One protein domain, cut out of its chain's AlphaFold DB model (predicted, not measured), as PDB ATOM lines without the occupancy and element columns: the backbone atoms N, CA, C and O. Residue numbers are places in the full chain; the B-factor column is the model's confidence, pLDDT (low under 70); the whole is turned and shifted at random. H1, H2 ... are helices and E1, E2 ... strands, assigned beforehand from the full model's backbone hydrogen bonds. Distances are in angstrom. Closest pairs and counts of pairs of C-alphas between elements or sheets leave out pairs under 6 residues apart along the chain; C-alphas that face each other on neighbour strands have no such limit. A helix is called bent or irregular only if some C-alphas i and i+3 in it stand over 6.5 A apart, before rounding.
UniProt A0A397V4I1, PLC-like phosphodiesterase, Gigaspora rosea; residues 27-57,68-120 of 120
ATOM      1  N   ASN A  27     -31.523  59.533   2.155       85.06
ATOM      2  CA  ASN A  27     -31.687  59.314   0.714       85.06
ATOM      3  C   ASN A  27     -30.688  60.130  -0.155       85.06
ATOM      4  O   ASN A  27     -31.027  60.617  -1.226       85.06
ATOM      5  N   GLY A  28     -29.451  60.298   0.334       85.44
ATOM      6  CA  GLY A  28     -28.363  61.008  -0.356       85.44
ATOM      7  C   GLY A  28     -28.236  62.506  -0.056       85.44
ATOM      8  O   GLY A  28     -27.228  63.091  -0.437       85.44
ATOM      9  N   HIS A  29     -29.193  63.102   0.660       89.31
ATOM     10  CA  HIS A  29     -29.309  64.552   0.836       89.31
ATOM     11  C   HIS A  29     -29.604  64.918   2.299       89.31
ATOM     12  O   HIS A  29     -30.427  64.275   2.952       89.31
ATOM     13  N   ALA A  30     -28.934  65.933   2.848       92.75
ATOM     14  CA  ALA A  30     -29.123  66.337   4.249       92.75
ATOM     15  C   ALA A  30     -30.492  67.004   4.463       92.75
ATOM     16  O   ALA A  30     -31.160  66.784   5.473       92.75
ATOM     17  N   GLU A  31     -30.948  67.763   3.466       92.06
ATOM     18  CA  GLU A  31     -32.242  68.439   3.431       92.06
ATOM     19  C   GLU A  31     -33.430  67.469   3.506       92.06
ATOM     20  O   GLU A  31     -34.503  67.846   3.969       92.06
ATOM     21  N   PHE A  32     -33.241  66.205   3.118       93.44
ATOM     22  CA  PHE A  32     -34.294  65.189   3.157       93.44
ATOM     23  C   PHE A  32     -34.475  64.549   4.535       93.44
ATOM     24  O   PHE A  32     -35.476  63.871   4.748       93.44
ATOM     25  N   CYS A  33     -33.570  64.762   5.497       91.94
ATOM     26  CA  CYS A  33     -33.653  64.082   6.794       91.94
ATOM     27  C   CYS A  33     -34.868  64.462   7.642       91.94
ATOM     28  O   CYS A  33     -35.297  63.669   8.476       91.94
ATOM     29  N   ASN A  34     -35.446  65.639   7.405       93.25
ATOM     30  CA  ASN A  34     -36.645  66.103   8.103       93.25
ATOM     31  C   ASN A  34     -37.903  66.056   7.219       93.25
ATOM     32  O   ASN A  34     -38.940  66.591   7.608       93.25
ATOM     33  N   ILE A  35     -37.821  65.441   6.033       94.19
ATOM     34  CA  ILE A  35     -38.944  65.322   5.099       94.19
ATOM     35  C   ILE A  35     -39.525  63.905   5.207       94.19
ATOM     36  O   ILE A  35     -38.785  62.928   5.075       94.19
ATOM     37  N   PRO A  36     -40.844  63.751   5.432       94.06
ATOM     38  CA  PRO A  36     -41.494  62.448   5.391       94.06
ATOM     39  C   PRO A  36     -41.257  61.740   4.053       94.06
ATOM     40  O   PRO A  36     -41.355  62.358   2.996       94.06
ATOM     41  N   TYR A  37     -41.038  60.422   4.081       91.38
ATOM     42  CA  TYR A  37     -40.821  59.613   2.872       91.38
ATOM     43  C   TYR A  37     -41.909  59.826   1.804       91.38
ATOM     44  O   TYR A  37     -41.609  59.924   0.620       91.38
ATOM     45  N   SER A  38     -43.170  59.978   2.219       94.75
ATOM     46  CA  SER A  38     -44.314  60.229   1.330       94.75
ATOM     47  C   SER A  38     -44.305  61.597   0.633       94.75
ATOM     48  O   SER A  38     -45.120  61.819  -0.258       94.75
ATOM     49  N   GLN A  39     -43.419  62.512   1.032       95.88
ATOM     50  CA  GLN A  39     -43.248  63.842   0.438       95.88
ATOM     51  C   GLN A  39     -41.971  63.952  -0.410       95.88
ATOM     52  O   GLN A  39     -41.688  65.019  -0.955       95.88
ATOM     53  N   ILE A  40     -41.208  62.865  -0.551       93.12
ATOM     54  CA  ILE A  40     -40.035  62.798  -1.425       93.12
ATOM     55  C   ILE A  40     -40.449  62.148  -2.748       93.12
ATOM     56  O   ILE A  40     -41.141  61.131  -2.774       93.12
ATOM     57  N   SER A  41     -40.017  62.736  -3.863       92.38
ATOM     58  CA  SER A  41     -40.178  62.124  -5.185       92.38
ATOM     59  C   SER A  41     -39.021  61.171  -5.465       92.38
ATOM     60  O   SER A  41     -37.856  61.551  -5.345       92.38
ATOM     61  N   PHE A  42     -39.341  59.947  -5.877       92.44
ATOM     62  CA  PHE A  42     -38.361  58.925  -6.234       92.44
ATOM     63  C   PHE A  42     -38.536  58.523  -7.690       92.44
ATOM     64  O   PHE A  42     -39.659  58.337  -8.161       92.44
ATOM     65  N   VAL A  43     -37.421  58.332  -8.391       95.12
ATOM     66  CA  VAL A  43     -37.445  57.706  -9.712       95.12
ATOM     67  C   VAL A  43     -37.664  56.204  -9.533       95.12
ATOM     68  O   VAL A  43     -36.994  55.559  -8.717       95.12
ATOM     69  N   ALA A  44     -38.609  55.665 -10.301       97.56
ATOM     70  CA  ALA A  44     -38.967  54.255 -10.319       97.56
ATOM     71  C   ALA A  44     -38.766  53.665 -11.716       97.56
ATOM     72  O   ALA A  44     -38.947  54.364 -12.714       97.56
ATOM     73  N   THR A  45     -38.458  52.373 -11.790       98.44
ATOM     74  CA  THR A  45     -38.432  51.626 -13.051       98.44
ATOM     75  C   THR A  45     -39.600  50.641 -13.117       98.44
ATOM     76  O   THR A  45     -39.874  49.886 -12.184       98.44
ATOM     77  N   HIS A  46     -40.343  50.686 -14.226       97.94
ATOM     78  CA  HIS A  46     -41.437  49.759 -14.522       97.94
ATOM     79  C   HIS A  46     -40.860  48.427 -15.006       97.94
ATOM     80  O   HIS A  46     -39.999  48.438 -15.890       97.94
ATOM     81  N   ASN A  47     -41.315  47.306 -14.443       97.88
ATOM     82  CA  ASN A  47     -40.801  45.964 -14.742       97.88
ATOM     83  C   ASN A  47     -39.272  45.932 -14.715       97.88
ATOM     84  O   ASN A  47     -38.601  45.578 -15.678       97.88
ATOM     85  N   SER A  48     -38.713  46.372 -13.593       98.38
ATOM     86  CA  SER A  48     -37.290  46.707 -13.441       98.38
ATOM     87  C   SER A  48     -36.335  45.568 -13.803       98.38
ATOM     88  O   SER A  48     -35.191  45.798 -14.187       98.38
ATOM     89  N   TYR A  49     -36.808  44.335 -13.635       98.00
ATOM     90  CA  TYR A  49     -36.089  43.099 -13.917       98.00
ATOM     91  C   TYR A  49     -36.050  42.762 -15.420       98.00
ATOM     92  O   TYR A  49     -35.178  42.011 -15.845       98.00
ATOM     93  N   ALA A  50     -36.963  43.318 -16.222       97.44
ATOM     94  CA  ALA A  50     -37.093  43.067 -17.652       97.44
ATOM     95  C   ALA A  50     -36.124  43.959 -18.441       97.44
ATOM     96  O   ALA A  50     -36.529  44.930 -19.087       97.44
ATOM     97  N   TYR A  51     -34.827  43.653 -18.364       96.50
ATOM     98  CA  TYR A  51     -33.784  44.382 -19.087       96.50
ATOM     99  C   TYR A  51     -33.214  43.593 -20.269       96.50
ATOM    100  O   TYR A  51     -33.166  42.364 -20.263       96.50
ATOM    101  N   GLY A  52     -32.756  44.306 -21.299       94.50
ATOM    102  CA  GLY A  52     -32.088  43.714 -22.458       94.50
ATOM    103  C   GLY A  52     -32.545  44.307 -23.787       94.50
ATOM    104  O   GLY A  52     -33.222  45.326 -23.843       94.50
ATOM    105  N   LYS A  53     -32.152  43.665 -24.889       92.44
ATOM    106  CA  LYS A  53     -32.462  44.115 -26.258       92.44
ATOM    107  C   LYS A  53     -33.548  43.247 -26.890       92.44
ATOM    108  O   LYS A  53     -33.308  42.592 -27.899       92.44
ATOM    109  N   ASN A  54     -34.720  43.194 -26.264       91.00
ATOM    110  CA  ASN A  54     -35.873  42.465 -26.791       91.00
ATOM    111  C   ASN A  54     -37.153  43.307 -26.668       91.00
ATOM    112  O   ASN A  54     -37.192  44.273 -25.913       91.00
ATOM    113  N   ILE A  55     -38.192  42.944 -27.422       93.75
ATOM    114  CA  ILE A  55     -39.443  43.720 -27.500       93.75
ATOM    115  C   ILE A  55     -40.250  43.737 -26.193       93.75
ATOM    116  O   ILE A  55     -41.117  44.588 -26.035       93.75
ATOM    117  N   ALA A  56     -39.986  42.796 -25.287       95.62
ATOM    118  CA  ALA A  56     -40.621  42.694 -23.979       95.62
ATOM    119  C   ALA A  56     -39.765  43.317 -22.860       95.62
ATOM    120  O   ALA A  56     -40.168  43.293 -21.702       95.62
ATOM    121  N   ALA A  57     -38.581  43.856 -23.173       95.88
ATOM    122  CA  ALA A  57     -37.751  44.544 -22.196       95.88
ATOM    123  C   ALA A  57     -38.283  45.961 -21.952       95.88
ATOM    124  O   ALA A  57     -38.576  46.703 -22.889       95.88
ATOM    125  N   LYS A  68     -26.973  52.069  -9.114       95.69
ATOM    126  CA  LYS A  68     -25.867  53.029  -9.288       95.69
ATOM    127  C   LYS A  68     -26.343  54.345  -9.905       95.69
ATOM    128  O   LYS A  68     -25.887  55.396  -9.467       95.69
ATOM    129  N   ASP A  69     -27.315  54.285 -10.811       96.31
ATOM    130  CA  ASP A  69     -27.918  55.450 -11.471       96.31
ATOM    131  C   ASP A  69     -28.906  56.220 -10.572       96.31
ATOM    132  O   ASP A  69     -29.461  57.241 -10.972       96.31
ATOM    133  N   GLY A  70     -29.122  55.760  -9.334       93.44
ATOM    134  CA  GLY A  70     -29.944  56.458  -8.342       93.44
ATOM    135  C   GLY A  70     -31.393  55.975  -8.241       93.44
ATOM    136  O   GLY A  70     -32.146  56.529  -7.442       93.44
ATOM    137  N   ILE A  71     -31.791  54.923  -8.965       96.62
ATOM    138  CA  ILE A  71     -33.128  54.322  -8.832       96.62
ATOM    139  C   ILE A  71     -33.287  53.701  -7.441       96.62
ATOM    140  O   ILE A  71     -32.409  52.975  -6.961       96.62
ATOM    141  N   ARG A  72     -34.406  53.991  -6.768       93.56
ATOM    142  CA  ARG A  72     -34.712  53.483  -5.413       93.56
ATOM    143  C   ARG A  72     -36.065  52.790  -5.300       93.56
ATOM    144  O   ARG A  72     -36.384  52.268  -4.238       93.56
ATOM    145  N   VAL A  73     -36.832  52.750  -6.386       96.56
ATOM    146  CA  VAL A  73     -38.133  52.083  -6.445       96.56
ATOM    147  C   VAL A  73     -38.136  51.135  -7.640       96.56
ATOM    148  O   VAL A  73     -37.888  51.557  -8.767       96.56
ATOM    149  N   PHE A  74     -38.417  49.859  -7.379       98.25
ATOM    150  CA  PHE A  74     -38.382  48.788  -8.372       98.25
ATOM    151  C   PHE A  74     -39.746  48.108  -8.432       98.25
ATOM    152  O   PHE A  74     -40.192  47.542  -7.435       98.25
ATOM    153  N   LEU A  75     -40.407  48.156  -9.588       98.25
ATOM    154  CA  LEU A  75     -41.635  47.397  -9.824       98.25
ATOM    155  C   LEU A  75     -41.256  46.016 -10.366       98.25
ATOM    156  O   LEU A  75     -40.464  45.926 -11.312       98.25
ATOM    157  N   LEU A  76     -41.780  44.963  -9.734       98.12
ATOM    158  CA  LEU A  76     -41.500  43.559 -10.035       98.12
ATOM    159  C   LEU A  76     -42.823  42.804 -10.214       98.12
ATOM    160  O   LEU A  76     -43.695  42.902  -9.350       98.12
ATOM    161  N   ASP A  77     -42.925  42.003 -11.275       97.38
ATOM    162  CA  ASP A  77     -44.105  41.184 -11.564       97.38
ATOM    163  C   ASP A  77     -43.787  39.727 -11.233       97.38
ATOM    164  O   ASP A  77     -42.936  39.107 -11.874       97.38
ATOM    165  N   GLY A  78     -44.434  39.193 -10.200       96.38
ATOM    166  CA  GLY A  78     -44.219  37.824  -9.733       96.38
ATOM    167  C   GLY A  78     -45.167  36.826 -10.392       96.38
ATOM    168  O   GLY A  78     -46.379  37.028 -10.408       96.38
ATOM    169  N   HIS A  79     -44.617  35.714 -10.869       95.12
ATOM    170  CA  HIS A  79     -45.345  34.605 -11.475       95.12
ATOM    171  C   HIS A  79     -44.941  33.272 -10.836       95.12
ATOM    172  O   HIS A  79     -43.834  33.114 -10.325       95.12
ATOM    173  N   ASN A  80     -45.840  32.288 -10.875       93.38
ATOM    174  CA  ASN A  80     -45.488  30.916 -10.507       93.38
ATOM    175  C   ASN A  80     -44.486  30.343 -11.517       93.38
ATOM    176  O   ASN A  80     -44.606  30.610 -12.715       93.38
ATOM    177  N   SER A  81     -43.558  29.502 -11.049       87.81
ATOM    178  CA  SER A  81     -42.599  28.840 -11.937       87.81
ATOM    179  C   SER A  81     -43.307  28.027 -13.035       87.81
ATOM    180  O   SER A  81     -44.137  27.164 -12.728       87.81
ATOM    181  N   PRO A  82     -42.955  28.222 -14.323       85.12
ATOM    182  CA  PRO A  82     -43.627  27.561 -15.444       85.12
ATOM    183  C   PRO A  82     -43.384  26.047 -15.483       85.12
ATOM    184  O   PRO A  82     -44.092  25.315 -16.173       85.12
ATOM    185  N   SER A  83     -42.377  25.559 -14.756       78.06
ATOM    186  CA  SER A  83     -41.981  24.151 -14.768       78.06
ATOM    187  C   SER A  83     -42.742  23.277 -13.763       78.06
ATOM    188  O   SER A  83     -42.598  22.058 -13.828       78.06
ATOM    189  N   ASN A  84     -43.518  23.856 -12.829       69.75
ATOM    190  CA  ASN A  84     -44.112  23.171 -11.662       69.75
ATOM    191  C   ASN A  84     -43.112  22.332 -10.830       69.75
ATOM    192  O   ASN A  84     -43.515  21.528  -9.991       69.75
ATOM    193  N   LYS A  85     -41.802  22.488 -11.064       74.12
ATOM    194  CA  LYS A  85     -40.727  21.773 -10.359       74.12
ATOM    195  C   LYS A  85     -40.168  22.575  -9.191       74.12
ATOM    196  O   LYS A  85     -39.440  22.018  -8.376       74.12
ATOM    197  N   SER A  86     -40.498  23.861  -9.129       84.00
ATOM    198  CA  SER A  86     -40.149  24.751  -8.033       84.00
ATOM    199  C   SER A  86     -41.382  25.527  -7.582       84.00
ATOM    200  O   SER A  86     -42.242  25.869  -8.393       84.00
ATOM    201  N   SER A  87     -41.447  25.797  -6.281       89.44
ATOM    202  CA  SER A  87     -42.384  26.744  -5.671       89.44
ATOM    203  C   SER A  87     -41.845  28.179  -5.671       89.44
ATOM    204  O   SER A  87     -42.431  29.048  -5.028       89.44
ATOM    205  N   ASP A  88     -40.705  28.419  -6.320       93.19
ATOM    206  CA  ASP A  88     -40.128  29.751  -6.437       93.19
ATOM    207  C   ASP A  88     -41.036  30.676  -7.255       93.19
ATOM    208  O   ASP A  88     -41.718  30.261  -8.199       93.19
ATOM    209  N   ILE A  89     -41.009  31.954  -6.884       96.06
ATOM    210  CA  ILE A  89     -41.621  33.034  -7.656       96.06
ATOM    211  C   ILE A  89     -40.622  33.436  -8.740       96.06
ATOM    212  O   ILE A  89     -39.505  33.848  -8.420       96.06
ATOM    213  N   GLU A  90     -41.029  33.344 -10.000       96.19
ATOM    214  CA  GLU A  90     -40.287  33.862 -11.152       96.19
ATOM    215  C   GLU A  90     -40.695  35.306 -11.439       96.19
ATOM    216  O   GLU A  90     -41.826  35.710 -11.155       96.19
ATOM    217  N   LEU A  91     -39.785  36.091 -12.014       97.44
ATOM    218  CA  LEU A  91     -40.108  37.416 -12.533       97.44
ATOM    219  C   LEU A  91     -40.302  37.348 -14.043       97.44
ATOM    220  O   LEU A  91     -39.341  37.201 -14.803       97.44
ATOM    221  N   CYS A  92     -41.558  37.470 -14.464       95.62
ATOM    222  CA  CYS A  92     -41.958  37.275 -15.850       95.62
ATOM    223  C   CYS A  92     -42.758  38.462 -16.381       95.62
ATOM    224  O   CYS A  92     -43.636  38.974 -15.694       95.62
ATOM    225  N   HIS A  93     -42.514  38.859 -17.630       95.12
ATOM    226  CA  HIS A  93     -43.244  39.969 -18.241       95.12
ATOM    227  C   HIS A  93     -44.603  39.479 -18.754       95.12
ATOM    228  O   HIS A  93     -44.680  38.912 -19.842       95.12
ATOM    229  N   GLN A  94     -45.680  39.699 -17.992       90.81
ATOM    230  CA  GLN A  94     -47.049  39.203 -18.240       90.81
ATOM    231  C   GLN A  94     -47.207  37.667 -18.172       90.81
ATOM    232  O   GLN A  94     -48.185  37.180 -17.609       90.81
ATOM    233  N   PHE A  95     -46.285  36.894 -18.754       91.31
ATOM    234  CA  PHE A  95     -46.164  35.438 -18.635       91.31
ATOM    235  C   PHE A  95     -44.744  34.986 -19.017       91.31
ATOM    236  O   PHE A  95     -44.075  35.616 -19.835       91.31
ATOM    237  N   CYS A  96     -44.275  33.871 -18.455       93.00
ATOM    238  CA  CYS A  96     -42.862  33.469 -18.539       93.00
ATOM    239  C   CYS A  96     -42.402  33.043 -19.943       93.00
ATOM    240  O   CYS A  96     -41.219  33.107 -20.253       93.00
ATOM    241  N   GLN A  97     -43.320  32.665 -20.835       92.38
ATOM    242  CA  GLN A  97     -42.980  32.396 -22.236       92.38
ATOM    243  C   GLN A  97     -42.643  33.670 -23.028       92.38
ATOM    244  O   GLN A  97     -41.963  33.565 -24.045       92.38
ATOM    245  N   LEU A  98     -43.128  34.848 -22.607       93.69
ATOM    246  CA  LEU A  98     -42.797  36.119 -23.261       93.69
ATOM    247  C   LEU A  98     -41.409  36.595 -22.836       93.69
ATOM    248  O   LEU A  98     -40.568  36.893 -23.681       93.69
ATOM    249  N   LEU A  99     -41.182  36.661 -21.526       95.12
ATOM    250  CA  LEU A  99     -39.882  36.942 -20.936       95.12
ATOM    251  C   LEU A  99     -39.860  36.389 -19.515       95.12
ATOM    252  O   LEU A  99     -40.701  36.769 -18.702       95.12
ATOM    253  N   ASP A 100     -38.879  35.543 -19.227       94.81
ATOM    254  CA  ASP A 100     -38.567  35.028 -17.895       94.81
ATOM    255  C   ASP A 100     -37.174  35.536 -17.508       94.81
ATOM    256  O   ASP A 100     -36.188  35.259 -18.196       94.81
ATOM    257  N   SER A 101     -37.101  36.341 -16.450       95.69
ATOM    258  CA  SER A 101     -35.838  36.896 -15.941       95.69
ATOM    259  C   SER A 101     -35.313  36.139 -14.720       95.69
ATOM    260  O   SER A 101     -34.397  36.612 -14.039       95.69
ATOM    261  N   GLY A 102     -35.871  34.958 -14.452       95.06
ATOM    262  CA  GLY A 102     -35.522  34.092 -13.343       95.06
ATOM    263  C   GLY A 102     -36.129  34.530 -12.013       95.06
ATOM    264  O   GLY A 102     -36.982  35.421 -11.928       95.06
ATOM    265  N   THR A 103     -35.653  33.890 -10.944       96.50
ATOM    266  CA  THR A 103     -36.340  33.950  -9.654       96.50
ATOM    267  C   THR A 103     -36.327  35.347  -9.036       96.50
ATOM    268  O   THR A 103     -35.325  36.074  -9.061       96.50
ATOM    269  N   ALA A 104     -37.421  35.698  -8.361       97.25
ATOM    270  CA  ALA A 104     -37.529  36.916  -7.566       97.25
ATOM    271  C   ALA A 104     -36.394  37.011  -6.538       97.25
ATOM    272  O   ALA A 104     -35.827  38.083  -6.330       97.25
ATOM    273  N   THR A 105     -35.984  35.883  -5.953       97.19
ATOM    274  CA  THR A 105     -34.858  35.815  -5.016       97.19
ATOM    275  C   THR A 105     -33.542  36.285  -5.637       97.19
ATOM    276  O   THR A 105     -32.770  36.960  -4.956       97.19
ATOM    277  N   ASN A 106     -33.263  35.978  -6.908       96.94
ATOM    278  CA  ASN A 106     -32.047  36.452  -7.575       96.94
ATOM    279  C   ASN A 106     -32.052  37.979  -7.735       96.94
ATOM    280  O   ASN A 106     -31.073  38.642  -7.395       96.94
ATOM    281  N   THR A 107     -33.179  38.550  -8.160       97.69
ATOM    282  CA  THR A 107     -33.346  40.009  -8.259       97.69
ATOM    283  C   THR A 107     -33.249  40.674  -6.884       97.69
ATOM    284  O   THR A 107     -32.518  41.650  -6.722       97.69
ATOM    285  N   LEU A 108     -33.903  40.120  -5.859       97.88
ATOM    286  CA  LEU A 108     -33.854  40.643  -4.491       97.88
ATOM    287  C   LEU A 108     -32.442  40.601  -3.896       97.88
ATOM    288  O   LEU A 108     -32.069  41.537  -3.190       97.88
ATOM    289  N   LYS A 109     -31.633  39.577  -4.209       97.88
ATOM    290  CA  LYS A 109     -30.205  39.531  -3.837       97.88
ATOM    291  C   LYS A 109     -29.435  40.698  -4.448       97.88
ATOM    292  O   LYS A 109     -28.721  41.385  -3.726       97.88
ATOM    293  N   ASN A 110     -29.632  40.981  -5.737       96.56
ATOM    294  CA  ASN A 110     -29.001  42.137  -6.382       96.56
ATOM    295  C   ASN A 110     -29.419  43.460  -5.718       96.56
ATOM    296  O   ASN A 110     -28.568  44.317  -5.481       96.56
ATOM    297  N   ILE A 111     -30.701  43.602  -5.356       97.25
ATOM    298  CA  ILE A 111     -31.208  44.779  -4.633       97.25
ATOM    299  C   ILE A 111     -30.564  44.898  -3.249       97.25
ATOM    300  O   ILE A 111     -30.139  45.986  -2.872       97.25
ATOM    301  N   THR A 112     -30.470  43.803  -2.490       96.25
ATOM    302  CA  THR A 112     -29.951  43.819  -1.108       96.25
ATOM    303  C   THR A 112     -28.432  43.926  -1.020       96.25
ATOM    304  O   THR A 112     -27.929  44.497  -0.054       96.25
ATOM    305  N   MET A 113     -27.693  43.462  -2.026       96.44
ATOM    306  CA  MET A 113     -26.238  43.629  -2.083       96.44
ATOM    307  C   MET A 113     -25.822  45.103  -2.108       96.44
ATOM    308  O   MET A 113     -24.820  45.471  -1.496       96.44
ATOM    309  N   PHE A 114     -26.584  45.963  -2.784       93.88
ATOM    310  CA  PHE A 114     -26.237  47.377  -2.906       93.88
ATOM    311  C   PHE A 114     -26.181  48.119  -1.559       93.88
ATOM    312  O   PHE A 114     -25.121  48.665  -1.259       93.88
ATOM    313  N   PRO A 115     -27.229  48.146  -0.708       91.00
ATOM    314  CA  PRO A 115     -27.154  48.815   0.590       91.00
ATOM    315  C   PRO A 115     -26.132  48.165   1.535       91.00
ATOM    316  O   PRO A 115     -25.536  48.870   2.341       91.00
ATOM    317  N   GLN A 116     -25.862  46.857   1.409       93.81
ATOM    318  CA  GLN A 116     -24.796  46.191   2.174       93.81
ATOM    319  C   GLN A 116     -23.400  46.725   1.815       93.81
ATOM    320  O   GLN A 116     -22.548  46.859   2.688       93.81
ATOM    321  N   GLN A 117     -23.170  47.039   0.539       93.38
ATOM    322  CA  GLN A 117     -21.905  47.592   0.043       93.38
ATOM    323  C   GLN A 117     -21.844  49.125   0.110       93.38
ATOM    324  O   GLN A 117     -20.770  49.703  -0.033       93.38
ATOM    325  N   ASN A 118     -22.983  49.786   0.333       89.00
ATOM    326  CA  ASN A 118     -23.113  51.239   0.389       89.00
ATOM    327  C   ASN A 118     -23.829  51.675   1.681       89.00
ATOM    328  O   ASN A 118     -24.884  52.312   1.593       89.00
ATOM    329  N   PRO A 119     -23.297  51.337   2.873       85.38
ATOM    330  CA  PRO A 119     -23.889  51.775   4.129       85.38
ATOM    331  C   PRO A 119     -23.882  53.310   4.207       85.38
ATOM    332  O   PRO A 119     -22.911  53.962   3.806       85.38
ATOM    333  N   LYS A 120     -24.985  53.882   4.691       73.12
ATOM    334  CA  LYS A 120     -25.180  55.318   4.919       73.12
ATOM    335  C   LYS A 120     -25.538  55.555   6.375       73.12
ATOM    336  O   LYS A 120     -26.262  54.699   6.930       73.12
TER     337      LYS A 120
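This is residues 27 to 57 and 68 to 120 of the 120 residues of the protein "PLC-like phosphodiesterase" of Gigaspora rosea (UniProt A0A397V4I1). With little regular structure, this is a loose, elongated strip: the small sheet E1 E2 E3 lies toward one end, H1 at the other, and H2 and unnamed stretches run lengthwise between. Printed are 84 residues, with two named helices and three named strands in the order H1 E1 E2 E3 H2; the class is mixed, with only 29 residues in named elements. The antiparallel sheet is a meander, each strand neighbouring the one before. The radius of gyration of the C-alphas is 15.8 A, the spans 48 by 26 by 23 A.

Find C-alpha 31 at (-32.242, 68.439, 3.431), where H1, residues 31 to 34, begins; it is only just irregular, 6.8 A long. Next come E1, 78 to 80, E2, 89 to 92, and E3, 100 to 103. H2, 104 to 117, runs 20.4 A to C-alpha 117 at (-21.905, 47.592, 0.043).

Hairpin E1 and E2 has N 79 and O 90 at 2.8 A, hairpin E2 and E3 N 91 and O 102 at 2.9 A, both within hydrogen-bond range. H2 only grazes the sheet with residues 104 to 107; its closest C-alphas to E2 are Ala 104 and Glu 90, 5.5 A. In H2, 8 of 10 O i to N i+4 pairs are within range; H1 is too short for one. H1 and H2 are apart.

C-alphas 31 and 85 are farthest apart, 49.4 A. Residues 58 to 67 are not printed, a 19.5 A gap between C-alphas 57 and 68. Of the links printed whole, none is long. Look for pLDDT under 70 at residue 84.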